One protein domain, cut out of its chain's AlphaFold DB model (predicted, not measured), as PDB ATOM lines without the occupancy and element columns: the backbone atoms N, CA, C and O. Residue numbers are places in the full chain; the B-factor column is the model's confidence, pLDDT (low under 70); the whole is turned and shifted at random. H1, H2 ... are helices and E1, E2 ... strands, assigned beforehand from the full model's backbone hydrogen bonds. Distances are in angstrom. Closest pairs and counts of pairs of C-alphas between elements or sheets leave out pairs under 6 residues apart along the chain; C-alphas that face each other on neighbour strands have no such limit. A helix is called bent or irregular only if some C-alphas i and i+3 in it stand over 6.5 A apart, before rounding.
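What this domain is: This is residues 74 to 222 and 289 to 341 of the 450 residues of an uncharacterized protein of Cordyceps fumosorosea (strain ARSEF 2679) (UniProt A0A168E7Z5). Two small antiparallel sheets, with no strand shared between them, make this domain: a four-stranded sheet, E3 E4 E5 E6, with H4 over one face, and a three-stranded sheet, E1 E7 E2, grazed by H1, H2 and H6. No helix touches another, and residues 96 to 102, of which 100 to 102 belong to H2, stick out. The 202 printed residues hold eight named helices and seven named strands, in the order E1 H1 H2 E2 H3 E3 E4 E5 H4 H5 E6 H6 H7 H8 E7. The class is mixed, helices and strands; the whole is compact, with a radius of gyration of the C-alphas of 18.3 A and spans of 52 by 36 by 32 A.

How they stand to each other: E1, residues 74 to 77, and E7, residues 332 to 340, are antiparallel neighbours, with N 76 and O 336 at 2.7 A. H1, residues 85 to 95, and H2, residues 100 to 108, are close but not clearly touching; their closest C-alphas, of Tyr 95 and Arg 103, are 6.4 A apart. E2, residues 113 to 115, is antiparallel to E7, with N 114 and O 333 at 2.9 A. E1, H1, H2 and E2 form a split strand-helix-strand unit, E7 standing between its two strands, with a left-handed crossover. E7 bends by 59 degrees at residue 335. H3, residues 119 to 127, is not on either sheet. E3, residues 135 to 139, E4, residues 143 to 147, and E5, residues 153 to 158, form a meander, each strand the antiparallel neighbour of the one before; N 145 and O 138 are 2.8 A apart, as are N 146 and O 155. H4, residues 163 to 175, is on this sheet at a height of 10.4 A, over E5 and E6, residues 213 to 216; with it the sheet has two layers, helix and strands. E5 and E6 are antiparallel neighbours, with N 154 and O 215 within hydrogen-bond range at 2.8 A. H5, residues 185 to 198, is not on either sheet. H6, residues 289 to 301, only grazes the sheet E1 E7 E2; its closest C-alpha to E7 is Pro 294, 7.1 A from that of Leu 337. H7, residues 307 to 311, and H8, residues 319 to 324, are close but not clearly touching, Ile 310 and Thr 319 having the closest C-alphas, 7.3 A apart. In H2, H3, H7 and H8 every O i to N i+4 pair is within hydrogen-bond range; the counts are 6 of 7 in H1, 8 of 9 in H4, 6 of 10 in H5 and 6 of 9 in H6.

Where its parts are: E1 begins at C-alpha 74, (52.744, -26.260, -31.171). H1 is 15.7 A long, H4 18.1 A, H5 18.8 A and H6 17.2 A. H5 is irregular, with C-alphas 186 and 189 8.2 A apart, and H6 only just, with C-alphas 291 and 294 6.7 A apart. E5 measures 16.8 A. E7, 23.1 A long, ends at C-alpha 340, (59.002, -22.806, -30.820).

The domain as a whole: The two C-alphas farthest apart, of Asp 97 and Gly 189, are 55.6 A apart. Residues 223 to 288 are not printed, and C-alphas 222 and 289 are 22.7 A apart across the cut. Of the links that are printed whole, the one from H5 to E6 is long. The mean pLDDT of the printed part is 70.9; 91 residues are under 70, among them 74 to 91 and 292 to 328.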
ATOM      1  N   SER A  74      54.041 -26.469 -31.841       38.12
ATOM      2  CA  SER A  74      52.744 -26.260 -31.171       38.12
ATOM      3  C   SER A  74      51.709 -25.843 -32.214       38.12
ATOM      4  O   SER A  74      52.127 -25.408 -33.265       38.12
ATOM      5  N   ILE A  75      50.392 -25.973 -32.027       33.66
ATOM      6  CA  ILE A  75      49.421 -25.814 -33.139       33.66
ATOM      7  C   ILE A  75      48.289 -24.772 -32.869       33.66
ATOM      8  O   ILE A  75      47.574 -24.989 -31.897       33.66
ATOM      9  N   CYS A  76      48.081 -23.708 -33.701       35.16
ATOM     10  CA  CYS A  76      46.851 -22.848 -33.894       35.16
ATOM     11  C   CYS A  76      46.986 -21.684 -34.949       35.16
ATOM     12  O   CYS A  76      48.068 -21.134 -34.989       35.16
ATOM     13  N   VAL A  77      45.954 -21.222 -35.713       37.72
ATOM     14  CA  VAL A  77      45.870 -19.927 -36.526       37.72
ATOM     15  C   VAL A  77      44.407 -19.401 -36.647       37.72
ATOM     16  O   VAL A  77      43.608 -19.772 -35.810       37.72
ATOM     17  N   SER A  78      44.014 -18.486 -37.564       31.48
ATOM     18  CA  SER A  78      42.661 -17.905 -37.805       31.48
ATOM     19  C   SER A  78      42.410 -17.363 -39.233       31.48
ATOM     20  O   SER A  78      43.341 -16.883 -39.874       31.48
ATOM     21  N   ARG A  79      41.146 -17.425 -39.718       31.31
ATOM     22  CA  ARG A  79      40.579 -16.665 -40.864       31.31
ATOM     23  C   ARG A  79      39.077 -16.384 -40.684       31.31
ATOM     24  O   ARG A  79      38.343 -17.187 -40.113       31.31
ATOM     25  N   ASN A  80      38.637 -15.253 -41.243       32.66
ATOM     26  CA  ASN A  80      37.293 -14.677 -41.140       32.66
ATOM     27  C   ASN A  80      36.257 -15.323 -42.095       32.66
ATOM     28  O   ASN A  80      36.437 -15.314 -43.309       32.66
ATOM     29  N   GLY A  81      35.138 -15.814 -41.547       37.38
ATOM     30  CA  GLY A  81      33.941 -16.304 -42.254       37.38
ATOM     31  C   GLY A  81      32.709 -16.300 -41.330       37.38
ATOM     32  O   GLY A  81      32.847 -16.399 -40.120       37.38
ATOM     33  N   THR A  82      31.506 -16.081 -41.854       34.84
ATOM     34  CA  THR A  82      30.285 -15.699 -41.109       34.84
ATOM     35  C   THR A  82      29.701 -16.757 -40.143       34.84
ATOM     36  O   THR A  82      29.657 -17.935 -40.462       34.84
ATOM     37  N   SER A  83      29.175 -16.266 -39.002       42.75
ATOM     38  CA  SER A  83      28.349 -16.898 -37.936       42.75
ATOM     39  C   SER A  83      28.870 -18.175 -37.251       42.75
ATOM     40  O   SER A  83      28.778 -19.276 -37.784       42.75
ATOM     41  N   CYS A  84      29.320 -18.029 -35.997       51.22
ATOM     42  CA  CYS A  84      30.177 -19.005 -35.325       51.22
ATOM     43  C   CYS A  84      29.506 -20.116 -34.508       51.22
ATOM     44  O   CYS A  84      30.090 -21.190 -34.363       51.22
ATOM     45  N   GLN A  85      28.315 -19.864 -33.968       50.81
ATOM     46  CA  GLN A  85      27.630 -20.777 -33.043       50.81
ATOM     47  C   GLN A  85      27.042 -21.985 -33.773       50.81
ATOM     48  O   GLN A  85      27.199 -23.122 -33.348       50.81
ATOM     49  N   THR A  86      26.491 -21.743 -34.962       58.25
ATOM     50  CA  THR A  86      25.951 -22.783 -35.838       58.25
ATOM     51  C   THR A  86      27.008 -23.789 -36.287       58.25
ATOM     52  O   THR A  86      26.659 -24.939 -36.513       58.25
ATOM     53  N   LEU A  87      28.284 -23.399 -36.404       60.97
ATOM     54  CA  LEU A  87      29.321 -24.285 -36.937       60.97
ATOM     55  C   LEU A  87      29.845 -25.291 -35.903       60.97
ATOM     56  O   LEU A  87      30.081 -26.431 -36.273       60.97
ATOM     57  N   GLU A  88      30.029 -24.921 -34.629       62.22
ATOM     58  CA  GLU A  88      30.453 -25.900 -33.609       62.22
ATOM     59  C   GLU A  88      29.382 -26.973 -33.398       62.22
ATOM     60  O   GLU A  88      29.720 -28.154 -33.343       62.22
ATOM     61  N   ASP A  89      28.107 -26.578 -33.361       65.94
ATOM     62  CA  ASP A  89      26.982 -27.509 -33.256       65.94
ATOM     63  C   ASP A  89      26.852 -28.374 -34.518       65.94
ATOM     64  O   ASP A  89      26.657 -29.584 -34.421       65.94
ATOM     65  N   GLN A  90      27.044 -27.790 -35.708       67.00
ATOM     66  CA  GLN A  90      27.089 -28.542 -36.966       67.00
ATOM     67  C   GLN A  90      28.258 -29.521 -37.008       67.00
ATOM     68  O   GLN A  90      28.063 -30.650 -37.436       67.00
ATOM     69  N   LEU A  91      29.453 -29.129 -36.556       69.81
ATOM     70  CA  LEU A  91      30.613 -30.016 -36.483       69.81
ATOM     71  C   LEU A  91      30.357 -31.124 -35.461       69.81
ATOM     72  O   LEU A  91      30.575 -32.287 -35.769       69.81
ATOM     73  N   ALA A  92      29.843 -30.801 -34.273       70.31
ATOM     74  CA  ALA A  92      29.475 -31.796 -33.272       70.31
ATOM     75  C   ALA A  92      28.446 -32.800 -33.821       70.31
ATOM     76  O   ALA A  92      28.599 -34.002 -33.611       70.31
ATOM     77  N   GLN A  93      27.455 -32.328 -34.581       72.44
ATOM     78  CA  GLN A  93      26.449 -33.169 -35.227       72.44
ATOM     79  C   GLN A  93      27.026 -33.992 -36.388       72.44
ATOM     80  O   GLN A  93      26.779 -35.191 -36.467       72.44
ATOM     81  N   GLU A  94      27.846 -33.391 -37.255       76.12
ATOM     82  CA  GLU A  94      28.551 -34.070 -38.355       76.12
ATOM     83  C   GLU A  94      29.498 -35.159 -37.829       76.12
ATOM     84  O   GLU A  94      29.806 -36.138 -38.516       76.12
ATOM     85  N   TYR A  95      29.993 -34.978 -36.609       75.25
ATOM     86  CA  TYR A  95      30.990 -35.831 -35.988       75.25
ATOM     87  C   TYR A  95      30.433 -36.806 -34.953       75.25
ATOM     88  O   TYR A  95      31.203 -37.646 -34.486       75.25
ATOM     89  N   ALA A  96      29.136 -36.756 -34.641       75.88
ATOM     90  CA  ALA A  96      28.503 -37.649 -33.670       75.88
ATOM     91  C   ALA A  96      28.691 -39.134 -34.032       75.88
ATOM     92  O   ALA A  96      28.978 -39.948 -33.157       75.88
ATOM     93  N   ASP A  97      28.638 -39.457 -35.327       80.06
ATOM     94  CA  ASP A  97      28.769 -40.829 -35.835       80.06
ATOM     95  C   ASP A  97      30.205 -41.196 -36.254       80.06
ATOM     96  O   ASP A  97      30.471 -42.317 -36.693       80.06
ATOM     97  N   LYS A  98      31.160 -40.261 -36.150       86.44
ATOM     98  CA  LYS A  98      32.546 -40.486 -36.587       86.44
ATOM     99  C   LYS A  98      33.424 -40.958 -35.436       86.44
ATOM    100  O   LYS A  98      33.359 -40.463 -34.308       86.44
ATOM    101  N   THR A  99      34.335 -41.878 -35.746       92.50
ATOM    102  CA  THR A  99      35.313 -42.350 -34.764       92.50
ATOM    103  C   THR A  99      36.202 -41.188 -34.282       92.50
ATOM    104  O   THR A  99      36.414 -40.221 -35.025       92.50
ATOM    105  N   PRO A 100      36.727 -41.228 -33.041       91.56
ATOM    106  CA  PRO A 100      37.625 -40.191 -32.522       91.56
ATOM    107  C   PRO A 100      38.816 -39.892 -33.445       91.56
ATOM    108  O   PRO A 100      39.234 -38.744 -33.568       91.56
ATOM    109  N   GLU A 101      39.336 -40.905 -34.136       92.69
ATOM    110  CA  GLU A 101      40.446 -40.796 -35.084       92.69
ATOM    111  C   GLU A 101      40.057 -39.976 -36.308       92.69
ATOM    112  O   GLU A 101      40.773 -39.049 -36.676       92.69
ATOM    113  N   ALA A 102      38.900 -40.266 -36.908       90.44
ATOM    114  CA  ALA A 102      38.401 -39.519 -38.056       90.44
ATOM    115  C   ALA A 102      38.116 -38.052 -37.690       90.44
ATOM    116  O   ALA A 102      38.423 -37.148 -38.474       90.44
ATOM    117  N   ARG A 103      37.586 -37.810 -36.480       90.31
ATOM    118  CA  ARG A 103      37.393 -36.462 -35.923       90.31
ATOM    119  C   ARG A 103      38.729 -35.731 -35.790       90.31
ATOM    120  O   ARG A 103      38.878 -34.633 -36.321       90.31
ATOM    121  N   LEU A 104      39.714 -36.349 -35.140       90.56
ATOM    122  CA  LEU A 104      41.040 -35.761 -34.931       90.56
ATOM    123  C   LEU A 104      41.790 -35.522 -36.240       90.56
ATOM    124  O   LEU A 104      42.305 -34.424 -36.429       90.56
ATOM    125  N   LYS A 105      41.795 -36.482 -37.170       89.88
ATOM    126  CA  LYS A 105      42.404 -36.321 -38.498       89.88
ATOM    127  C   LYS A 105      41.866 -35.083 -39.207       89.88
ATOM    128  O   LYS A 105      42.624 -34.288 -39.754       89.88
ATOM    129  N   ARG A 106      40.544 -34.889 -39.172       85.25
ATOM    130  CA  ARG A 106      39.906 -33.726 -39.789       85.25
ATOM    131  C   ARG A 106      40.240 -32.429 -39.051       85.25
ATOM    132  O   ARG A 106      40.603 -31.455 -39.702       85.25
ATOM    133  N   LEU A 107      40.125 -32.407 -37.724       84.94
ATOM    134  CA  LEU A 107      40.306 -31.202 -36.900       84.94
ATOM    135  C   LEU A 107      41.766 -30.725 -36.818       84.94
ATOM    136  O   LEU A 107      42.007 -29.527 -36.673       84.94
ATOM    137  N   LEU A 108      42.724 -31.652 -36.905       84.50
ATOM    138  CA  LEU A 108      44.161 -31.363 -36.891       84.50
ATOM    139  C   LEU A 108      44.739 -31.120 -38.289       84.50
ATOM    140  O   LEU A 108      45.842 -30.593 -38.401       84.50
ATOM    141  N   SER A 109      43.995 -31.444 -39.349       78.62
ATOM    142  CA  SER A 109      44.366 -31.046 -40.704       78.62
ATOM    143  C   SER A 109      44.348 -29.518 -40.823       78.62
ATOM    144  O   SER A 109      43.348 -28.859 -40.534       78.62
ATOM    145  N   VAL A 110      45.459 -28.947 -41.282       60.19
ATOM    146  CA  VAL A 110      45.768 -27.503 -41.217       60.19
ATOM    147  C   VAL A 110      44.940 -26.637 -42.178       60.19
ATOM    148  O   VAL A 110      45.032 -25.414 -42.204       60.19
ATOM    149  N   ARG A 111      44.029 -27.252 -42.937       58.72
ATOM    150  CA  ARG A 111      43.053 -26.548 -43.786       58.72
ATOM    151  C   ARG A 111      41.674 -26.415 -43.140       58.72
ATOM    152  O   ARG A 111      40.743 -25.929 -43.781       58.72
ATOM    153  N   THR A 112      41.509 -26.865 -41.900       62.00
ATOM    154  CA  THR A 112      40.214 -26.827 -41.222       62.00
ATOM    155  C   THR A 112      40.049 -25.500 -40.483       62.00
ATOM    156  O   THR A 112      40.731 -25.222 -39.498       62.00
ATOM    157  N   VAL A 113      39.123 -24.668 -40.971       60.19
ATOM    158  CA  VAL A 113      38.609 -23.514 -40.226       60.19
ATOM    159  C   VAL A 113      37.699 -24.042 -39.137       60.19
ATOM    160  O   VAL A 113      36.680 -24.663 -39.434       60.19
ATOM    161  N   VAL A 114      38.063 -23.797 -37.881       61.69
ATOM    162  CA  VAL A 114      37.199 -24.090 -36.744       61.69
ATOM    163  C   VAL A 114      36.729 -22.764 -36.184       61.69
ATOM    164  O   VAL A 114      37.392 -22.102 -35.387       61.69
ATOM    165  N   SER A 115      35.544 -22.364 -36.617       58.16
ATOM    166  CA  SER A 115      34.813 -21.358 -35.873       58.16
ATOM    167  C   SER A 115      34.584 -21.869 -34.450       58.16
ATOM    168  O   SER A 115      34.100 -22.983 -34.276       58.16
ATOM    169  N   THR A 116      34.939 -21.068 -33.449       60.12
ATOM    170  CA  THR A 116      34.791 -21.413 -32.043       60.12
ATOM    171  C   THR A 116      33.776 -20.520 -31.338       60.12
ATOM    172  O   THR A 116      34.110 -19.403 -30.957       60.12
ATOM    173  N   ALA A 117      32.582 -21.034 -31.045       61.50
ATOM    174  CA  ALA A 117      31.703 -20.500 -29.998       61.50
ATOM    175  C   ALA A 117      32.103 -21.006 -28.596       61.50
ATOM    176  O   ALA A 117      31.316 -21.041 -27.655       61.50
ATOM    177  N   SER A 118      33.365 -21.410 -28.441       71.12
ATOM    178  CA  SER A 118      33.897 -21.856 -27.165       71.12
ATOM    179  C   SER A 118      33.828 -20.761 -26.095       71.12
ATOM    180  O   SER A 118      34.113 -19.593 -26.361       71.12
ATOM    181  N   SER A 119      33.629 -21.180 -24.843       78.00
ATOM    182  CA  SER A 119      33.748 -20.315 -23.658       78.00
ATOM    183  C   SER A 119      35.079 -19.555 -23.574       78.00
ATOM    184  O   SER A 119      35.157 -18.502 -22.949       78.00
ATOM    185  N   PHE A 120      36.136 -20.055 -24.229       83.62
ATOM    186  CA  PHE A 120      37.380 -19.312 -24.401       83.62
ATOM    187  C   PHE A 120      37.175 -18.041 -25.236       83.62
ATOM    188  O   PHE A 120      37.572 -16.962 -24.802       83.62
ATOM    189  N   ALA A 121      36.562 -18.173 -26.413       81.69
ATOM    190  CA  ALA A 121      36.349 -17.074 -27.344       81.69
ATOM    191  C   ALA A 121      35.404 -16.021 -26.764       81.69
ATOM    192  O   ALA A 121      35.732 -14.841 -26.804       81.69
ATOM    193  N   GLU A 122      34.293 -16.442 -26.154       84.75
ATOM    194  CA  GLU A 122      33.344 -15.536 -25.490       84.75
ATOM    195  C   GLU A 122      34.024 -14.709 -24.398       84.75
ATOM    196  O   GLU A 122      33.893 -13.488 -24.357       84.75
ATOM    197  N   ARG A 123      34.817 -15.366 -23.545       88.81
ATOM    198  CA  ARG A 123      35.555 -14.705 -22.468       88.81
ATOM    199  C   ARG A 123      36.601 -13.727 -22.995       88.81
ATOM    200  O   ARG A 123      36.734 -12.639 -22.447       88.81
ATOM    201  N   GLN A 124      37.348 -14.099 -24.038       88.88
ATOM    202  CA  GLN A 124      38.327 -13.193 -24.640       88.88
ATOM    203  C   GLN A 124      37.637 -12.001 -25.306       88.88
ATOM    204  O   GLN A 124      38.046 -10.869 -25.087       88.88
ATOM    205  N   GLN A 125      36.555 -12.237 -26.047       87.44
ATOM    206  CA  GLN A 125      35.774 -11.183 -26.684       87.44
ATOM    207  C   GLN A 125      35.199 -10.205 -25.648       87.44
ATOM    208  O   GLN A 125      35.296  -8.995 -25.827       87.44
ATOM    209  N   ALA A 126      34.647 -10.723 -24.546       88.88
ATOM    210  CA  ALA A 126      34.104  -9.918 -23.452       88.88
ATOM    211  C   ALA A 126      35.179  -9.117 -22.699       88.88
ATOM    212  O   ALA A 126      34.875  -8.086 -22.107       88.88
ATOM    213  N   ALA A 127      36.430  -9.581 -22.720       90.38
ATOM    214  CA  ALA A 127      37.555  -8.897 -22.095       90.38
ATOM    215  C   ALA A 127      38.176  -7.798 -22.978       90.38
ATOM    216  O   ALA A 127      39.033  -7.054 -22.504       90.38
ATOM    217  N   MET A 128      37.780  -7.668 -24.249       88.94
ATOM    218  CA  MET A 128      38.328  -6.626 -25.121       88.94
ATOM    219  C   MET A 128      37.983  -5.230 -24.599       88.94
ATOM    220  O   MET A 128      36.816  -4.887 -24.422       88.94
ATOM    221  N   GLY A 129      39.012  -4.411 -24.366       86.81
ATOM    222  CA  GLY A 129      38.854  -3.057 -23.827       86.81
ATOM    223  C   GLY A 129      38.444  -3.002 -22.352       86.81
ATOM    224  O   GLY A 129      38.223  -1.912 -21.828       86.81
ATOM    225  N   VAL A 130      38.361  -4.149 -21.670       91.44
ATOM    226  CA  VAL A 130      38.023  -4.244 -20.248       91.44
ATOM    227  C   VAL A 130      39.267  -4.641 -19.461       91.44
ATOM    228  O   VAL A 130      40.009  -5.548 -19.839       91.44
ATOM    229  N   LEU A 131      39.496  -3.979 -18.329       90.50
ATOM    230  CA  LEU A 131      40.558  -4.361 -17.405       90.50
ATOM    231  C   LEU A 131      40.142  -5.624 -16.645       90.50
ATOM    232  O   LEU A 131      39.357  -5.570 -15.704       90.50
ATOM    233  N   VAL A 132      40.669  -6.763 -17.085       94.00
ATOM    234  CA  VAL A 132      40.476  -8.070 -16.445       94.00
ATOM    235  C   VAL A 132      41.791  -8.532 -15.820       94.00
ATOM    236  O   VAL A 132      42.866  -8.270 -16.372       94.00
ATOM    237  N   ASP A 133      41.711  -9.222 -14.685       95.38
ATOM    238  CA  ASP A 133      42.866  -9.849 -14.043       95.38
ATOM    239  C   ASP A 133      43.554 -10.853 -14.975       95.38
ATOM    240  O   ASP A 133      42.921 -11.559 -15.767       95.38
ATOM    241  N   PHE A 134      44.877 -10.927 -14.877       94.88
ATOM    242  CA  PHE A 134      45.662 -11.892 -15.624       94.88
ATOM    243  C   PHE A 134      45.471 -13.290 -15.048       94.88
ATOM    244  O   PHE A 134      45.595 -13.524 -13.845       94.88
ATOM    245  N   ARG A 135      45.223 -14.250 -15.938       92.81
ATOM    246  CA  ARG A 135      45.092 -15.662 -15.587       92.81
ATOM    247  C   ARG A 135      46.385 -16.393 -15.911       92.81
ATOM    248  O   ARG A 135      46.954 -16.225 -16.987       92.81
ATOM    249  N   GLU A 136      46.821 -17.248 -14.998       93.31
ATOM    250  CA  GLU A 136      47.901 -18.191 -15.268       93.31
ATOM    251  C   GLU A 136      47.441 -19.237 -16.292       93.31
ATOM    252  O   GLU A 136      46.410 -19.887 -16.109       93.31
ATOM    253  N   ILE A 137      48.214 -19.392 -17.365       91.38
ATOM    254  CA  ILE A 137      47.962 -20.357 -18.444       91.38
ATOM    255  C   ILE A 137      49.071 -21.399 -18.570       91.38
ATOM    256  O   ILE A 137      48.970 -22.278 -19.412       91.38
ATOM    257  N   GLY A 138      50.132 -21.311 -17.768       89.38
ATOM    258  CA  GLY A 138      51.188 -22.316 -17.741       89.38
ATOM    259  C   GLY A 138      52.239 -22.032 -16.675       89.38
ATOM    260  O   GLY A 138      52.536 -20.880 -16.367       89.38
ATOM    261  N   THR A 139      52.837 -23.093 -16.139       89.44
ATOM    262  CA  THR A 139      54.007 -23.029 -15.255       89.44
ATOM    263  C   THR A 139      55.068 -23.986 -15.787       89.44
ATOM    264  O   THR A 139      54.783 -25.156 -16.035       89.44
ATOM    265  N   GLY A 140      56.292 -23.493 -15.954       85.19
ATOM    266  CA  GLY A 140      57.475 -24.285 -16.285       85.19
ATOM    267  C   GLY A 140      58.597 -24.068 -15.271       85.19
ATOM    268  O   GLY A 140      58.472 -23.268 -14.349       85.19
ATOM    269  N   SER A 141      59.726 -24.747 -15.471       82.12
ATOM    270  CA  SER A 141      60.910 -24.643 -14.599       82.12
ATOM    271  C   SER A 141      61.506 -23.233 -14.533       82.12
ATOM    272  O   SER A 141      62.155 -22.875 -13.554       82.12
ATOM    273  N   ILE A 142      61.295 -22.432 -15.578       83.00
ATOM    274  CA  ILE A 142      61.878 -21.094 -15.720       83.00
ATOM    275  C   ILE A 142      60.911 -20.008 -15.258       83.00
ATOM    276  O   ILE A 142      61.343 -18.957 -14.790       83.00
ATOM    277  N   GLY A 143      59.604 -20.238 -15.371       88.88
ATOM    278  CA  GLY A 143      58.640 -19.166 -15.209       88.88
ATOM    279  C   GLY A 143      57.185 -19.592 -15.277       88.88
ATOM    280  O   GLY A 143      56.853 -20.713 -15.665       88.88
ATOM    281  N   LYS A 144      56.325 -18.640 -14.933       92.25
ATOM    282  CA  LYS A 144      54.880 -18.697 -15.138       92.25
ATOM    283  C   LYS A 144      54.506 -17.892 -16.371       92.25
ATOM    284  O   LYS A 144      55.106 -16.854 -16.642       92.25
ATOM    285  N   VAL A 145      53.513 -18.370 -17.104       92.31
ATOM    286  CA  VAL A 145      52.943 -17.693 -18.264       92.31
ATOM    287  C   VAL A 145      51.528 -17.263 -17.916       92.31
ATOM    288  O   VAL A 145      50.719 -18.070 -17.460       92.31
ATOM    289  N   PHE A 146      51.235 -15.993 -18.150       93.94
ATOM    290  CA  PHE A 146      49.936 -15.388 -17.918       93.94
ATOM    291  C   PHE A 146      49.357 -14.897 -19.237       93.94
ATOM    292  O   PHE A 146      50.072 -14.334 -20.059       93.94
ATOM    293  N   GLU A 147      48.066 -15.098 -19.454       93.31
ATOM    294  CA  GLU A 147      47.377 -14.448 -20.568       93.31
ATOM    295  C   GLU A 147      47.067 -12.985 -20.240       93.31
ATOM    296  O   GLU A 147      46.798 -12.646 -19.086       93.31
ATOM    297  N   HIS A 148      47.020 -12.148 -21.275       92.31
ATOM    298  CA  HIS A 148      46.354 -10.852 -21.221       92.31
ATOM    299  C   HIS A 148      44.957 -10.996 -21.857       92.31
ATOM    300  O   HIS A 148      44.846 -11.042 -23.089       92.31
ATOM    301  N   PRO A 149      43.878 -11.095 -21.052       92.19
ATOM    302  CA  PRO A 149      42.522 -11.279 -21.571       92.19
ATOM    303  C   PRO A 149      42.121 -10.168 -22.545       92.19
ATOM    304  O   PRO A 149      42.477  -9.011 -22.348       92.19
ATOM    305  N   GLY A 150      41.401 -10.521 -23.612       88.56
ATOM    306  CA  GLY A 150      40.982  -9.555 -24.634       88.56
ATOM    307  C   GLY A 150      42.069  -9.144 -25.622       88.56
ATOM    308  O   GLY A 150      41.805  -8.349 -26.516       88.56
ATOM    309  N   THR A 151      43.268  -9.715 -25.513       87.00
ATOM    310  CA  THR A 151      44.360  -9.491 -26.466       87.00
ATOM    311  C   THR A 151      44.940 -10.818 -26.959       87.00
ATOM    312  O   THR A 151      44.586 -11.903 -26.481       87.00
ATOM    313  N   VAL A 152      45.855 -10.722 -27.919       84.12
ATOM    314  CA  VAL A 152      46.677 -11.829 -28.430       84.12
ATOM    315  C   VAL A 152      47.972 -12.016 -27.636       84.12
ATOM    316  O   VAL A 152      48.795 -12.842 -28.009       84.12
ATOM    317  N   PHE A 153      48.185 -11.270 -26.549       87.38
ATOM    318  CA  PHE A 153      49.443 -11.291 -25.808       87.38
ATOM    319  C   PHE A 153      49.410 -12.220 -24.591       87.38
ATOM    320  O   PHE A 153      48.372 -12.490 -23.973       87.38
ATOM    321  N   ALA A 154      50.599 -12.694 -24.235       91.00
ATOM    322  CA  ALA A 154      50.891 -13.390 -22.999       91.00
ATOM    323  C   ALA A 154      52.186 -12.851 -22.374       91.00
ATOM    324  O   ALA A 154      53.064 -12.304 -23.044       91.00
ATOM    325  N   TYR A 155      52.304 -13.036 -21.066       90.81
ATOM    326  CA  TYR A 155      53.422 -12.582 -20.261       90.81
ATOM    327  C   TYR A 155      54.103 -13.767 -19.593       90.81
ATOM    328  O   TYR A 155      53.490 -14.450 -18.776       90.81
ATOM    329  N   LYS A 156      55.378 -14.001 -19.902       90.62
ATOM    330  CA  LYS A 156      56.213 -14.985 -19.202       90.62
ATOM    331  C   LYS A 156      57.056 -14.261 -18.154       90.62
ATOM    332  O   LYS A 156      57.836 -13.366 -18.472       90.62
ATOM    333  N   LEU A 157      56.857 -14.628 -16.894       89.75
ATOM    334  CA  LEU A 157      57.550 -14.073 -15.735       89.75
ATOM    335  C   LEU A 157      58.412 -15.174 -15.115       89.75
ATOM    336  O   LEU A 157      57.955 -16.317 -15.035       89.75
ATOM    337  N   PRO A 158      59.628 -14.872 -14.646       88.56
ATOM    338  CA  PRO A 158      60.495 -15.878 -14.069       88.56
ATOM    339  C   PRO A 158      60.022 -16.244 -12.653       88.56
ATOM    340  O   PRO A 158      59.475 -15.405 -11.932       88.56
ATOM    341  N   LEU A 159      60.195 -17.512 -12.256       86.81
ATOM    342  CA  LEU A 159      59.827 -17.977 -10.905       86.81
ATOM    343  C   LEU A 159      60.734 -17.360  -9.833       86.81
ATOM    344  O   LEU A 159      60.276 -16.930  -8.773       86.81
ATOM    345  N   LEU A 160      62.027 -17.310 -10.141       82.25
ATOM    346  CA  LEU A 160      63.066 -16.679  -9.338       82.25
ATOM    347  C   LEU A 160      63.469 -15.367 -10.010       82.25
ATOM    348  O   LEU A 160      63.304 -15.224 -11.219       82.25
ATOM    349  N   ASP A 161      64.067 -14.436  -9.275       71.81
ATOM    350  CA  ASP A 161      64.601 -13.191  -9.854       71.81
ATOM    351  C   ASP A 161      65.901 -13.419 -10.666       71.81
ATOM    352  O   ASP A 161      66.754 -12.542 -10.780       71.81
ATOM    353  N   ASP A 162      66.039 -14.601 -11.272       75.94
ATOM    354  CA  ASP A 162      67.076 -14.940 -12.239       75.94
ATOM    355  C   ASP A 162      66.606 -14.556 -13.648       75.94
ATOM    356  O   ASP A 162      65.882 -15.282 -14.339       75.94
ATOM    357  N   SER A 163      67.025 -13.370 -14.077       73.94
ATOM    358  CA  SER A 163      66.718 -12.850 -15.403       73.94
ATOM    359  C   SER A 163      67.458 -13.566 -16.524       73.94
ATOM    360  O   SER A 163      67.039 -13.428 -17.668       73.94
ATOM    361  N   ALA A 164      68.540 -14.300 -16.244       77.81
ATOM    362  CA  ALA A 164      69.398 -14.860 -17.286       77.81
ATOM    363  C   ALA A 164      68.656 -15.911 -18.117       77.81
ATOM    364  O   ALA A 164      68.698 -15.874 -19.344       77.81
ATOM    365  N   LYS A 165      67.881 -16.786 -17.467       76.56
ATOM    366  CA  LYS A 165      67.074 -17.803 -18.166       76.56
ATOM    367  C   LYS A 165      65.957 -17.186 -19.004       76.56
ATOM    368  O   LYS A 165      65.674 -17.638 -20.110       76.56
ATOM    369  N   LEU A 166      65.329 -16.123 -18.503       77.25
ATOM    370  CA  LEU A 166      64.330 -15.382 -19.274       77.25
ATOM    371  C   LEU A 166      64.972 -14.623 -20.445       77.25
ATOM    372  O   LEU A 166      64.362 -14.474 -21.497       77.25
ATOM    373  N   TRP A 167      66.208 -14.161 -20.273       75.88
ATOM    374  CA  TRP A 167      66.953 -13.466 -21.313       75.88
ATOM    375  C   TRP A 167      67.456 -14.415 -22.397       75.88
ATOM    376  O   TRP A 167      67.429 -14.048 -23.564       75.88
ATOM    377  N   ASN A 168      67.811 -15.656 -22.061       76.56
ATOM    378  CA  ASN A 168      68.118 -16.689 -23.053       76.56
ATOM    379  C   ASN A 168      66.908 -16.978 -23.953       76.56
ATOM    380  O   ASN A 168      67.057 -16.993 -25.174       76.56
ATOM    381  N   ASN A 169      65.711 -17.071 -23.362       71.19
ATOM    382  CA  ASN A 169      64.441 -17.156 -24.093       71.19
ATOM    383  C   ASN A 169      64.202 -15.970 -25.042       71.19
ATOM    384  O   ASN A 169      63.466 -16.112 -26.010       71.19
ATOM    385  N   TYR A 170      64.768 -14.797 -24.750       72.00
ATOM    386  CA  TYR A 170      64.658 -13.626 -25.616       72.00
ATOM    387  C   TYR A 170      65.746 -13.592 -26.693       72.00
ATOM    388  O   TYR A 170      65.443 -13.444 -27.876       72.00
ATOM    389  N   ILE A 171      67.013 -13.734 -26.293       68.75
ATOM    390  CA  ILE A 171      68.165 -13.585 -27.185       68.75
ATOM    391  C   ILE A 171      68.109 -14.625 -28.296       68.75
ATOM    392  O   ILE A 171      68.344 -14.287 -29.454       68.75
ATOM    393  N   ARG A 172      67.830 -15.883 -27.955       66.62
ATOM    394  CA  ARG A 172      67.969 -16.997 -28.898       66.62
ATOM    395  C   ARG A 172      67.021 -16.851 -30.090       66.62
ATOM    396  O   ARG A 172      67.527 -16.785 -31.208       66.62
ATOM    397  N   PRO A 173      65.716 -16.604 -29.888       57.94
ATOM    398  CA  PRO A 173      64.836 -16.295 -31.007       57.94
ATOM    399  C   PRO A 173      65.117 -14.941 -31.675       57.94
ATOM    400  O   PRO A 173      64.853 -14.792 -32.863       57.94
ATOM    401  N   SER A 174      65.658 -13.951 -30.947       55.94
ATOM    402  CA  SER A 174      65.997 -12.642 -31.536       55.94
ATOM    403  C   SER A 174      67.167 -12.710 -32.526       55.94
ATOM    404  O   SER A 174      67.200 -11.934 -33.478       55.94
ATOM    405  N   ARG A 175      68.101 -13.656 -32.339       55.44
ATOM    406  CA  ARG A 175      69.176 -13.933 -33.307       55.44
ATOM    407  C   ARG A 175      68.614 -14.556 -34.579       55.44
ATOM    408  O   ARG A 175      68.995 -14.155 -35.672       55.44
ATOM    409  N   ASP A 176      67.636 -15.439 -34.416       49.88
ATOM    410  CA  ASP A 176      66.933 -16.107 -35.507       49.88
ATOM    411  C   ASP A 176      65.678 -15.363 -35.978       49.88
ATOM    412  O   ASP A 176      64.783 -15.980 -36.532       49.88
ATOM    413  N   SER A 177      65.591 -14.038 -35.796       45.06
ATOM    414  CA  SER A 177      64.721 -13.082 -36.519       45.06
ATOM    415  C   SER A 177      63.211 -13.400 -36.700       45.06
ATOM    416  O   SER A 177      62.501 -12.647 -37.362       45.06
ATOM    417  N   SER A 178      62.690 -14.494 -36.142       43.69
ATOM    418  CA  SER A 178      61.421 -15.117 -36.544       43.69
ATOM    419  C   SER A 178      60.442 -15.317 -35.391       43.69
ATOM    420  O   SER A 178      59.305 -15.721 -35.634       43.69
ATOM    421  N   MET A 179      60.814 -14.952 -34.161       45.72
ATOM    422  CA  MET A 179      59.857 -14.828 -33.061       45.72
ATOM    423  C   MET A 179      59.672 -13.373 -32.647       45.72
ATOM    424  O   MET A 179      60.625 -12.669 -32.313       45.72
ATOM    425  N   LEU A 180      58.407 -12.952 -32.623       52.31
ATOM    426  CA  LEU A 180      57.985 -11.672 -32.075       52.31
ATOM    427  C   LEU A 180      58.141 -11.672 -30.560       52.31
ATOM    428  O   LEU A 180      57.282 -12.176 -29.830       52.31
ATOM    429  N   LEU A 181      59.215 -11.043 -30.092       54.00
ATOM    430  CA  LEU A 181      59.210 -10.463 -28.766       54.00
ATOM    431  C   LEU A 181      58.806  -9.000 -28.837       54.00
ATOM    432  O   LEU A 181      59.384  -8.221 -29.589       54.00
ATOM    433  N   VAL A 182      57.820  -8.633 -28.028       53.09
ATOM    434  CA  VAL A 182      57.083  -7.389 -28.236       53.09
ATOM    435  C   VAL A 182      57.474  -6.284 -27.239       53.09
ATOM    436  O   VAL A 182      57.271  -5.110 -27.544       53.09
ATOM    437  N   CYS A 183      58.139  -6.607 -26.116       52.88
ATOM    438  CA  CYS A 183      58.577  -5.601 -25.135       52.88
ATOM    439  C   CYS A 183      60.007  -5.815 -24.619       52.88
ATOM    440  O   CYS A 183      60.347  -6.886 -24.116       52.88
ATOM    441  N   SER A 184      60.801  -4.741 -24.650       49.34
ATOM    442  CA  SER A 184      62.084  -4.625 -23.951       49.34
ATOM    443  C   SER A 184      61.872  -4.267 -22.467       49.34
ATOM    444  O   SER A 184      60.932  -3.537 -22.148       49.34
ATOM    445  N   PRO A 185      62.770  -4.674 -21.546       51.28
ATOM    446  CA  PRO A 185      62.739  -4.324 -20.119       51.28
ATOM    447  C   PRO A 185      62.831  -2.820 -19.765       51.28
ATOM    448  O   PRO A 185      63.037  -2.490 -18.596       51.28
ATOM    449  N   SER A 186      62.751  -1.907 -20.730       47.41
ATOM    450  CA  SER A 186      63.001  -0.471 -20.552       47.41
ATOM    451  C   SER A 186      61.821   0.285 -19.919       47.41
ATOM    452  O   SER A 186      62.054   1.216 -19.159       47.41
ATOM    453  N   ASP A 187      60.576  -0.162 -20.136       55.38
ATOM    454  CA  ASP A 187      59.341   0.456 -19.595       55.38
ATOM    455  C   ASP A 187      58.798  -0.250 -18.339       55.38
ATOM    456  O   ASP A 187      57.614  -0.174 -17.993       55.38
ATOM    457  N   ARG A 188      59.684  -0.948 -17.615       64.50
ATOM    458  CA  ARG A 188      59.327  -1.749 -16.432       64.50
ATOM    459  C   ARG A 188      58.493  -0.962 -15.415       64.50
ATOM    460  O   ARG A 188      57.538  -1.509 -14.878       64.50
ATOM    461  N   GLY A 189      58.820   0.305 -15.161       74.56
ATOM    462  CA  GLY A 189      58.121   1.109 -14.155       74.56
ATOM    463  C   GLY A 189      56.635   1.302 -14.462       74.56
ATOM    464  O   GLY A 189      55.791   1.023 -13.612       74.56
ATOM    465  N   PHE A 190      56.318   1.733 -15.685       82.56
ATOM    466  CA  PHE A 190      54.946   2.052 -16.078       82.56
ATOM    467  C   PHE A 190      54.082   0.796 -16.206       82.56
ATOM    468  O   PHE A 190      52.996   0.740 -15.631       82.56
ATOM    469  N   PHE A 191      54.605  -0.256 -16.850       85.81
ATOM    470  CA  PHE A 191      53.885  -1.524 -16.975       85.81
ATOM    471  C   PHE A 191      53.465  -2.074 -15.607       85.81
ATOM    472  O   PHE A 191      52.305  -2.442 -15.417       85.81
ATOM    473  N   TRP A 192      54.399  -2.128 -14.651       88.75
ATOM    474  CA  TRP A 192      54.110  -2.654 -13.320       88.75
ATOM    475  C   TRP A 192      53.178  -1.733 -12.534       88.75
ATOM    476  O   TRP A 192      52.283  -2.237 -11.865       88.75
ATOM    477  N   TYR A 193      53.322  -0.412 -12.646       90.00
ATOM    478  CA  TYR A 193      52.389   0.527 -12.021       90.00
ATOM    479  C   TYR A 193      50.939   0.271 -12.462       90.00
ATOM    480  O   TYR A 193      50.044   0.165 -11.623       90.00
ATOM    481  N   GLU A 194      50.718   0.082 -13.763       89.25
ATOM    482  CA  GLU A 194      49.383  -0.153 -14.312       89.25
ATOM    483  C   GLU A 194      48.865  -1.578 -14.092       89.25
ATOM    484  O   GLU A 194      47.666  -1.768 -13.922       89.25
ATOM    485  N   ASN A 195      49.734  -2.593 -14.104       92.12
ATOM    486  CA  ASN A 195      49.294  -3.987 -14.230       92.12
ATOM    487  C   ASN A 195      49.622  -4.881 -13.030       92.12
ATOM    488  O   ASN A 195      49.114  -5.998 -12.967       92.12
ATOM    489  N   LEU A 196      50.421  -4.436 -12.049       93.25
ATOM    490  CA  LEU A 196      50.829  -5.283 -10.916       93.25
ATOM    491  C   LEU A 196      49.632  -5.845 -10.138       93.25
ATOM    492  O   LEU A 196      49.649  -7.005  -9.729       93.25
ATOM    493  N   HIS A 197      48.583  -5.039  -9.961       94.81
ATOM    494  CA  HIS A 197      47.376  -5.441  -9.237       94.81
ATOM    495  C   HIS A 197      46.573  -6.539  -9.955       94.81
ATOM    496  O   HIS A 197      45.850  -7.276  -9.285       94.81
ATOM    497  N   ARG A 198      46.747  -6.678 -11.279       94.88
ATOM    498  CA  ARG A 198      46.041  -7.643 -12.137       94.88
ATOM    499  C   ARG A 198      46.643  -9.046 -12.082       94.88
ATOM    500  O   ARG A 198      45.983 -10.002 -12.469       94.88
ATOM    501  N   PHE A 199      47.892  -9.208 -11.642       94.50
ATOM    502  CA  PHE A 199      48.486 -10.540 -11.474       94.50
ATOM    503  C   PHE A 199      47.868 -11.263 -10.266       94.50
ATOM    504  O   PHE A 199      47.399 -10.603  -9.348       94.50
ATOM    505  N   PRO A 200      47.870 -12.600 -10.177       93.75
ATOM    506  CA  PRO A 200      47.525 -13.302  -8.939       93.75
ATOM    507  C   PRO A 200      48.525 -13.002  -7.809       93.75
ATOM    508  O   PRO A 200      49.702 -12.772  -8.077       93.75
ATOM    509  N   ASN A 201      48.071 -13.012  -6.550       93.81
ATOM    510  CA  ASN A 201      48.949 -12.950  -5.375       93.81
ATOM    511  C   ASN A 201      48.883 -14.275  -4.623       93.81
ATOM    512  O   ASN A 201      47.899 -14.532  -3.929       93.81
ATOM    513  N   THR A 202      49.904 -15.115  -4.762       91.81
ATOM    514  CA  THR A 202      49.991 -16.382  -4.028       91.81
ATOM    515  C   THR A 202      51.269 -16.429  -3.204       91.81
ATOM    516  O   THR A 202      52.219 -15.700  -3.478       91.81
ATOM    517  N   GLU A 203      51.319 -17.302  -2.199       90.12
ATOM    518  CA  GLU A 203      52.527 -17.485  -1.384       90.12
ATOM    519  C   GLU A 203      53.730 -17.920  -2.234       90.12
ATOM    520  O   GLU A 203      54.844 -17.449  -2.025       90.12
ATOM    521  N   GLN A 204      53.505 -18.782  -3.233       87.12
ATOM    522  CA  GLN A 204      54.562 -19.271  -4.125       87.12
ATOM    523  C   GLN A 204      54.921 -18.273  -5.235       87.12
ATOM    524  O   GLN A 204      55.951 -18.422  -5.892       87.12
ATOM    525  N   PHE A 205      54.067 -17.279  -5.486       89.44
ATOM    526  CA  PHE A 205      54.272 -16.269  -6.516       89.44
ATOM    527  C   PHE A 205      53.697 -14.919  -6.053       89.44
ATOM    528  O   PHE A 205      52.611 -14.519  -6.486       89.44
ATOM    529  N   PRO A 206      54.401 -14.216  -5.143       91.44
ATOM    530  CA  PRO A 206      53.927 -12.946  -4.618       91.44
ATOM    531  C   PRO A 206      53.950 -11.868  -5.703       91.44
ATOM    532  O   PRO A 206      54.880 -11.810  -6.524       91.44
ATOM    533  N   ARG A 207      52.941 -10.988  -5.665       91.25
ATOM    534  CA  ARG A 207      52.845  -9.795  -6.518       91.25
ATOM    535  C   ARG A 207      54.003  -8.855  -6.219       91.25
ATOM    536  O   ARG A 207      53.964  -8.086  -5.264       91.25
ATOM    537  N   GLN A 208      55.006  -8.877  -7.082       89.75
ATOM    538  CA  GLN A 208      56.091  -7.910  -7.072       89.75
ATOM    539  C   GLN A 208      56.564  -7.639  -8.503       89.75
ATOM    540  O   GLN A 208      56.446  -8.529  -9.352       89.75
ATOM    541  N   PRO A 209      57.104  -6.443  -8.785       88.81
ATOM    542  CA  PRO A 209      57.747  -6.156 -10.058       88.81
ATOM    543  C   PRO A 209      58.912  -7.110 -10.330       88.81
ATOM    544  O   PRO A 209      59.764  -7.322  -9.469       88.81
ATOM    545  N   ARG A 210      58.964  -7.672 -11.538       87.12
ATOM    546  CA  ARG A 210      60.018  -8.592 -11.998       87.12
ATOM    547  C   ARG A 210      60.391  -8.310 -13.451       87.12
ATOM    548  O   ARG A 210      59.808  -7.448 -14.112       87.12
ATOM    549  N   ASN A 211      61.365  -9.051 -13.970       84.44
ATOM    550  CA  ASN A 211      61.542  -9.131 -15.416       84.44
ATOM    551  C   ASN A 211      60.313  -9.793 -16.039       84.44
ATOM    552  O   ASN A 211      59.745 -10.723 -15.471       84.44
ATOM    553  N   ILE A 212      59.905  -9.295 -17.198       84.38
ATOM    554  CA  ILE A 212      58.735  -9.779 -17.913       84.38
ATOM    555  C   ILE A 212      59.090  -9.929 -19.379       84.38
ATOM    556  O   ILE A 212      59.752  -9.073 -19.966       84.38
ATOM    557  N   LEU A 213      58.647 -11.037 -19.946       84.56
ATOM    558  CA  LEU A 213      58.754 -11.337 -21.353       84.56
ATOM    559  C   LEU A 213      57.351 -11.216 -21.951       84.56
ATOM    560  O   LEU A 213      56.457 -11.954 -21.543       84.56
ATOM    561  N   CYS A 214      57.147 -10.268 -22.865       84.44
ATOM    562  CA  CYS A 214      55.889 -10.118 -23.599       84.44
ATOM    563  C   CYS A 214      55.982 -10.895 -24.912       84.44
ATOM    564  O   CYS A 214      56.859 -10.614 -25.731       84.44
ATOM    565  N   LEU A 215      55.097 -11.869 -25.089       82.50
ATOM    566  CA  LEU A 215      55.057 -12.754 -26.249       82.50
ATOM    567  C   LEU A 215      53.652 -12.802 -26.848       82.50
ATOM    568  O   LEU A 215      52.655 -12.530 -26.175       82.50
ATOM    569  N   GLU A 216      53.576 -13.196 -28.113       82.25
ATOM    570  CA  GLU A 216      52.307 -13.568 -28.727       82.25
ATOM    571  C   GLU A 216      51.814 -14.900 -28.147       82.25
ATOM    572  O   GLU A 216      52.582 -15.829 -27.878       82.25
ATOM    573  N   ARG A 217      50.512 -14.986 -27.899       85.19
ATOM    574  CA  ARG A 217      49.879 -16.127 -27.261       85.19
ATOM    575  C   ARG A 217      49.420 -17.141 -28.299       85.19
ATOM    576  O   ARG A 217      48.611 -16.836 -29.167       85.19
ATOM    577  N   ILE A 218      49.787 -18.400 -28.076       83.75
ATOM    578  CA  ILE A 218      49.166 -19.532 -28.764       83.75
ATOM    579  C   ILE A 218      47.841 -19.853 -28.079       83.75
ATOM    580  O   ILE A 218      47.786 -20.137 -26.877       83.75
ATOM    581  N   PHE A 219      46.753 -19.767 -28.837       85.12
ATOM    582  CA  PHE A 219      45.428 -20.046 -28.310       85.12
ATOM    583  C   PHE A 219      45.182 -21.545 -28.130       85.12
ATOM    584  O   PHE A 219      45.754 -22.357 -28.850       85.12
ATOM    585  N   PRO A 220      44.323 -21.934 -27.173       87.81
ATOM    586  CA  PRO A 220      44.018 -23.335 -26.967       87.81
ATOM    587  C   PRO A 220      43.152 -23.904 -28.088       87.81
ATOM    588  O   PRO A 220      42.321 -23.197 -28.681       87.81
ATOM    589  N   LEU A 221      43.294 -25.210 -28.305       86.19
ATOM    590  CA  LEU A 221      42.526 -25.944 -29.299       86.19
ATOM    591  C   LEU A 221      41.010 -25.910 -29.006       86.19
ATOM    592  O   LEU A 221      40.590 -25.929 -27.839       86.19
ATOM    593  N   PRO A 222      40.170 -25.901 -30.060       83.19
ATOM    594  CA  PRO A 222      38.715 -25.902 -29.936       83.19
ATOM    595  C   PRO A 222      38.174 -27.061 -29.092       83.19
ATOM    596  O   PRO A 222      38.776 -28.134 -29.009       83.19
ATOM    597  N   THR A 289      54.194 -35.784 -42.940       73.00
ATOM    598  CA  THR A 289      54.258 -34.739 -43.962       73.00
ATOM    599  C   THR A 289      52.980 -33.916 -44.067       73.00
ATOM    600  O   THR A 289      53.093 -32.772 -44.460       73.00
ATOM    601  N   GLU A 290      51.795 -34.396 -43.674       71.62
ATOM    602  CA  GLU A 290      50.566 -33.581 -43.633       71.62
ATOM    603  C   GLU A 290      50.562 -32.601 -42.453       71.62
ATOM    604  O   GLU A 290      49.978 -31.523 -42.549       71.62
ATOM    605  N   LEU A 291      51.227 -32.951 -41.347       70.50
ATOM    606  CA  LEU A 291      51.461 -32.016 -40.245       70.50
ATOM    607  C   LEU A 291      52.556 -31.006 -40.591       70.50
ATOM    608  O   LEU A 291      52.470 -29.866 -40.158       70.50
ATOM    609  N   LEU A 292      53.568 -31.405 -41.369       65.69
ATOM    610  CA  LEU A 292      54.697 -30.551 -41.761       65.69
ATOM    611  C   LEU A 292      54.494 -29.807 -43.090       65.69
ATOM    612  O   LEU A 292      55.183 -28.823 -43.346       65.69
ATOM    613  N   SER A 293      53.570 -30.237 -43.946       59.28
ATOM    614  CA  SER A 293      53.233 -29.579 -45.214       59.28
ATOM    615  C   SER A 293      52.800 -28.132 -45.032       59.28
ATOM    616  O   SER A 293      53.166 -27.335 -45.886       59.28
ATOM    617  N   PRO A 294      52.149 -27.721 -43.931       54.03
ATOM    618  CA  PRO A 294      51.900 -26.326 -43.659       54.03
ATOM    619  C   PRO A 294      53.173 -25.576 -43.340       54.03
ATOM    620  O   PRO A 294      53.218 -24.428 -43.687       54.03
ATOM    621  N   LEU A 295      54.246 -26.160 -42.799       49.59
ATOM    622  CA  LEU A 295      55.523 -25.431 -42.710       49.59
ATOM    623  C   LEU A 295      56.124 -25.190 -44.106       49.59
ATOM    624  O   LEU A 295      56.788 -24.177 -44.326       49.59
ATOM    625  N   LYS A 296      55.858 -26.095 -45.061       45.00
ATOM    626  CA  LYS A 296      56.282 -25.977 -46.466       45.00
ATOM    627  C   LYS A 296      55.403 -25.001 -47.264       45.00
ATOM    628  O   LYS A 296      55.920 -24.179 -48.009       45.00
ATOM    629  N   GLU A 297      54.083 -25.047 -47.087       44.75
ATOM    630  CA  GLU A 297      53.105 -24.156 -47.734       44.75
ATOM    631  C   GLU A 297      52.958 -22.811 -46.986       44.75
ATOM    632  O   GLU A 297      52.699 -21.788 -47.613       44.75
ATOM    633  N   GLU A 298      53.208 -22.736 -45.676       44.19
ATOM    634  CA  GLU A 298      53.327 -21.488 -44.895       44.19
ATOM    635  C   GLU A 298      54.627 -20.762 -45.194       44.19
ATOM    636  O   GLU A 298      54.686 -19.575 -44.920       44.19
ATOM    637  N   GLN A 299      55.637 -21.352 -45.839       38.38
ATOM    638  CA  GLN A 299      56.652 -20.515 -46.490       38.38
ATOM    639  C   GLN A 299      56.055 -19.705 -47.655       38.38
ATOM    640  O   GLN A 299      56.531 -18.605 -47.924       38.38
ATOM    641  N   ALA A 300      54.951 -20.159 -48.261       32.94
ATOM    642  CA  ALA A 300      54.170 -19.374 -49.218       32.94
ATOM    643  C   ALA A 300      53.073 -18.504 -48.557       32.94
ATOM    644  O   ALA A 300      52.713 -17.479 -49.131       32.94
ATOM    645  N   VAL A 301      52.576 -18.826 -47.349       35.84
ATOM    646  CA  VAL A 301      51.669 -17.953 -46.547       35.84
ATOM    647  C   VAL A 301      52.435 -16.921 -45.694       35.84
ATOM    648  O   VAL A 301      51.908 -15.848 -45.409       35.84
ATOM    649  N   ARG A 302      53.729 -17.137 -45.422       40.00
ATOM    650  CA  ARG A 302      54.706 -16.123 -44.968       40.00
ATOM    651  C   ARG A 302      54.866 -14.980 -45.978       40.00
ATOM    652  O   ARG A 302      55.468 -13.965 -45.645       40.00
ATOM    653  N   ASN A 303      54.255 -15.078 -47.161       37.00
ATOM    654  CA  ASN A 303      54.054 -13.931 -48.047       37.00
ATOM    655  C   ASN A 303      53.062 -12.884 -47.509       37.00
ATOM    656  O   ASN A 303      52.910 -11.847 -48.148       37.00
ATOM    657  N   ILE A 304      52.390 -13.099 -46.368       43.97
ATOM    658  CA  ILE A 304      51.584 -12.035 -45.748       43.97
ATOM    659  C   ILE A 304      52.471 -11.075 -44.931       43.97
ATOM    660  O   ILE A 304      52.213  -9.872 -44.934       43.97
ATOM    661  N   ILE A 305      53.536 -11.570 -44.280       45.28
ATOM    662  CA  ILE A 305      54.491 -10.750 -43.516       45.28
ATOM    663  C   ILE A 305      55.902 -11.335 -43.652       45.28
ATOM    664  O   ILE A 305      56.256 -12.304 -42.981       45.28
ATOM    665  N   ASN A 306      56.726 -10.745 -44.513       50.56
ATOM    666  CA  ASN A 306      58.132 -11.118 -44.634       50.56
ATOM    667  C   ASN A 306      58.971 -10.543 -43.476       50.56
ATOM    668  O   ASN A 306      58.540  -9.648 -42.747       50.56
ATOM    669  N   LEU A 307      60.209 -11.022 -43.332       51.81
ATOM    670  CA  LEU A 307      61.119 -10.591 -42.268       51.81
ATOM    671  C   LEU A 307      61.282  -9.061 -42.194       51.81
ATOM    672  O   LEU A 307      61.304  -8.493 -41.107       51.81
ATOM    673  N   ARG A 308      61.347  -8.370 -43.338       53.50
ATOM    674  CA  ARG A 308      61.445  -6.902 -43.352       53.50
ATOM    675  C   ARG A 308      60.201  -6.244 -42.759       53.50
ATOM    676  O   ARG A 308      60.333  -5.232 -42.084       53.50
ATOM    677  N   GLN A 309      59.016  -6.807 -42.986       55.91
ATOM    678  CA  GLN A 309      57.777  -6.320 -42.385       55.91
ATOM    679  C   GLN A 309      57.742  -6.588 -40.878       55.91
ATOM    680  O   GLN A 309      57.354  -5.682 -40.154       55.91
ATOM    681  N   ILE A 310      58.217  -7.752 -40.406       55.47
ATOM    682  CA  ILE A 310      58.373  -8.054 -38.967       55.47
ATOM    683  C   ILE A 310      59.317  -7.047 -38.299       55.47
ATOM    684  O   ILE A 310      58.982  -6.481 -37.266       55.47
ATOM    685  N   LEU A 311      60.474  -6.777 -38.908       56.22
ATOM    686  CA  LEU A 311      61.443  -5.808 -38.386       56.22
ATOM    687  C   LEU A 311      60.929  -4.360 -38.435       56.22
ATOM    688  O   LEU A 311      61.388  -3.520 -37.667       56.22
ATOM    689  N   ALA A 312      59.978  -4.064 -39.325       63.66
ATOM    690  CA  ALA A 312      59.321  -2.764 -39.432       63.66
ATOM    691  C   ALA A 312      58.086  -2.623 -38.521       63.66
ATOM    692  O   ALA A 312      57.471  -1.551 -38.486       63.66
ATOM    693  N   LEU A 313      57.698  -3.680 -37.798       59.25
ATOM    694  CA  LEU A 313      56.605  -3.623 -36.838       59.25
ATOM    695  C   LEU A 313      56.961  -2.679 -35.691       59.25
ATOM    696  O   LEU A 313      58.070  -2.682 -35.157       59.25
ATOM    697  N   ARG A 314      55.989  -1.856 -35.288       57.22
ATOM    698  CA  ARG A 314      56.162  -1.016 -34.100       57.22
ATOM    699  C   ARG A 314      56.238  -1.924 -32.865       57.22
ATOM    700  O   ARG A 314      55.533  -2.940 -32.833       57.22
ATOM    701  N   PRO A 315      57.001  -1.550 -31.824       53.47
ATOM    702  CA  PRO A 315      56.873  -2.187 -30.516       53.47
ATOM    703  C   PRO A 315      55.392  -2.263 -30.113       53.47
ATOM    704  O   PRO A 315      54.637  -1.331 -30.401       53.47
ATOM    705  N   ASN A 316      54.967  -3.353 -29.471       50.31
ATOM    706  CA  ASN A 316      53.556  -3.609 -29.119       50.31
ATOM    707  C   ASN A 316      52.589  -3.940 -30.268       50.31
ATOM    708  O   ASN A 316      51.385  -3.976 -30.030       50.31
ATOM    709  N   SER A 317      53.068  -4.225 -31.483       54.56
ATOM    710  CA  SER A 317      52.211  -4.760 -32.555       54.56
ATOM    711  C   SER A 317      52.321  -6.282 -32.679       54.56
ATOM    712  O   SER A 317      53.357  -6.870 -32.370       54.56
ATOM    713  N   SER A 318      51.227  -6.929 -33.087       60.72
ATOM    714  CA  SER A 318      51.147  -8.386 -33.217       60.72
ATOM    715  C   SER A 318      51.245  -8.828 -34.673       60.72
ATOM    716  O   SER A 318      50.555  -8.301 -35.546       60.72
ATOM    717  N   THR A 319      52.049  -9.860 -34.929       59.34
ATOM    718  CA  THR A 319      52.075 -10.533 -36.231       59.34
ATOM    719  C   THR A 319      50.758 -11.185 -36.568       59.34
ATOM    720  O   THR A 319      50.378 -11.171 -37.736       59.34
ATOM    721  N   TYR A 320      50.046 -11.709 -35.572       55.94
ATOM    722  CA  TYR A 320      48.700 -12.230 -35.761       55.94
ATOM    723  C   TYR A 320      47.778 -11.183 -36.379       55.94
ATOM    724  O   TYR A 320      47.205 -11.432 -37.430       55.94
ATOM    725  N   GLU A 321      47.681  -9.991 -35.782       57.25
ATOM    726  CA  GLU A 321      46.784  -8.930 -36.264       57.25
ATOM    727  C   GLU A 321      47.110  -8.492 -37.695       57.25
ATOM    728  O   GLU A 321      46.210  -8.239 -38.504       57.25
ATOM    729  N   VAL A 322      48.402  -8.441 -38.021       55.56
ATOM    730  CA  VAL A 322      48.884  -8.094 -39.360       55.56
ATOM    731  C   VAL A 322      48.621  -9.238 -40.352       55.56
ATOM    732  O   VAL A 322      48.281  -8.980 -41.505       55.56
ATOM    733  N   ALA A 323      48.697 -10.499 -39.919       51.88
ATOM    734  CA  ALA A 323      48.465 -11.665 -40.769       51.88
ATOM    735  C   ALA A 323      46.967 -11.914 -41.013       51.88
ATOM    736  O   ALA A 323      46.569 -12.302 -42.115       51.88
ATOM    737  N   THR A 324      46.119 -11.661 -40.013       51.28
ATOM    738  CA  THR A 324      44.686 -11.980 -40.062       51.28
ATOM    739  C   THR A 324      43.812 -10.858 -40.616       51.28
ATOM    740  O   THR A 324      42.638 -11.122 -40.854       51.28
ATOM    741  N   HIS A 325      44.366  -9.665 -40.880       42.66
ATOM    742  CA  HIS A 325      43.672  -8.479 -41.404       42.66
ATOM    743  C   HIS A 325      42.396  -8.105 -40.611       42.66
ATOM    744  O   HIS A 325      41.324  -8.662 -40.831       42.66
ATOM    745  N   SER A 326      42.496  -7.046 -39.795       47.81
ATOM    746  CA  SER A 326      41.420  -6.334 -39.063       47.81
ATOM    747  C   SER A 326      40.787  -7.062 -37.861       47.81
ATOM    748  O   SER A 326      40.450  -8.231 -37.965       47.81
ATOM    749  N   ASN A 327      40.659  -6.322 -36.740       57.66
ATOM    750  CA  ASN A 327      40.034  -6.627 -35.435       57.66
ATOM    751  C   ASN A 327      40.062  -8.093 -34.965       57.66
ATOM    752  O   ASN A 327      39.422  -8.955 -35.556       57.66
ATOM    753  N   VAL A 328      40.724  -8.350 -33.831       62.12
ATOM    754  CA  VAL A 328      40.799  -9.679 -33.204       62.12
ATOM    755  C   VAL A 328      39.402 -10.315 -33.089       62.12
ATOM    756  O   VAL A 328      38.563  -9.862 -32.316       62.12
ATOM    757  N   ASP A 329      39.158 -11.369 -33.873       70.44
ATOM    758  CA  ASP A 329      37.925 -12.167 -33.865       70.44
ATOM    759  C   ASP A 329      38.229 -13.505 -33.174       70.44
ATOM    760  O   ASP A 329      38.589 -14.499 -33.808       70.44
ATOM    761  N   PHE A 330      38.161 -13.525 -31.836       74.31
ATOM    762  CA  PHE A 330      38.382 -14.748 -31.051       74.31
ATOM    763  C   PHE A 330      37.413 -15.893 -31.402       74.31
ATOM    764  O   PHE A 330      37.822 -17.059 -31.314       74.31
ATOM    765  N   PRO A 331      36.157 -15.609 -31.801       70.94
ATOM    766  CA  PRO A 331      35.247 -16.628 -32.305       70.94
ATOM    767  C   PRO A 331      35.685 -17.344 -33.582       70.94
ATOM    768  O   PRO A 331      35.156 -18.416 -33.858       70.94
ATOM    769  N   LYS A 332      36.633 -16.835 -34.371       67.06
ATOM    770  CA  LYS A 332      37.018 -17.470 -35.642       67.06
ATOM    771  C   LYS A 332      38.483 -17.817 -35.656       67.06
ATOM    772  O   LYS A 332      39.335 -16.934 -35.664       67.06
ATOM    773  N   ARG A 333      38.790 -19.116 -35.666       66.69
ATOM    774  CA  ARG A 333      40.162 -19.627 -35.611       66.69
ATOM    775  C   ARG A 333      40.373 -20.764 -36.633       66.69
ATOM    776  O   ARG A 333      39.454 -21.436 -37.075       66.69
ATOM    777  N   LEU A 334      41.595 -20.917 -37.097       64.19
ATOM    778  CA  LEU A 334      42.158 -22.008 -37.879       64.19
ATOM    779  C   LEU A 334      43.059 -22.827 -36.949       64.19
ATOM    780  O   LEU A 334      43.443 -22.418 -35.856       64.19
ATOM    781  N   THR A 335      43.463 -23.987 -37.413       65.50
ATOM    782  CA  THR A 335      44.522 -24.773 -36.790       65.50
ATOM    783  C   THR A 335      45.792 -24.547 -37.626       65.50
ATOM    784  O   THR A 335      45.726 -24.771 -38.823       65.50
ATOM    785  N   SER A 336      46.918 -24.108 -37.051       63.94
ATOM    786  CA  SER A 336      48.234 -23.952 -37.744       63.94
ATOM    787  C   SER A 336      49.345 -24.516 -36.903       63.94
ATOM    788  O   SER A 336      49.051 -24.974 -35.825       63.94
ATOM    789  N   LEU A 337      50.598 -24.470 -37.336       67.12
ATOM    790  CA  LEU A 337      51.726 -25.064 -36.642       67.12
ATOM    791  C   LEU A 337      52.812 -24.000 -36.352       67.12
ATOM    792  O   LEU A 337      53.358 -23.377 -37.246       67.12
ATOM    793  N   TRP A 338      53.129 -23.799 -35.080       66.75
ATOM    794  CA  TRP A 338      54.144 -22.922 -34.507       66.75
ATOM    795  C   TRP A 338      55.402 -23.707 -34.187       66.75
ATOM    796  O   TRP A 338      55.368 -24.583 -33.330       66.75
ATOM    797  N   LEU A 339      56.528 -23.354 -34.788       64.50
ATOM    798  CA  LEU A 339      57.825 -23.820 -34.314       64.50
ATOM    799  C   LEU A 339      58.269 -22.923 -33.158       64.50
ATOM    800  O   LEU A 339      58.386 -21.711 -33.330       64.50
ATOM    801  N   ILE A 340      58.487 -23.509 -31.986       64.62
ATOM    802  CA  ILE A 340      59.002 -22.806 -30.820       64.62
ATOM    803  C   ILE A 340      60.266 -23.500 -30.343       64.62
ATOM    804  O   ILE A 340      60.249 -24.649 -29.902       64.62
ATOM    805  N   ASP A 341      61.364 -22.773 -30.396       53.06
ATOM    806  CA  ASP A 341      62.578 -23.156 -29.707       53.06
ATOM    807  C   ASP A 341      62.554 -22.549 -28.300       53.06
ATOM    808  O   ASP A 341      62.460 -21.333 -28.135       53.06
TER     809      ASP A 341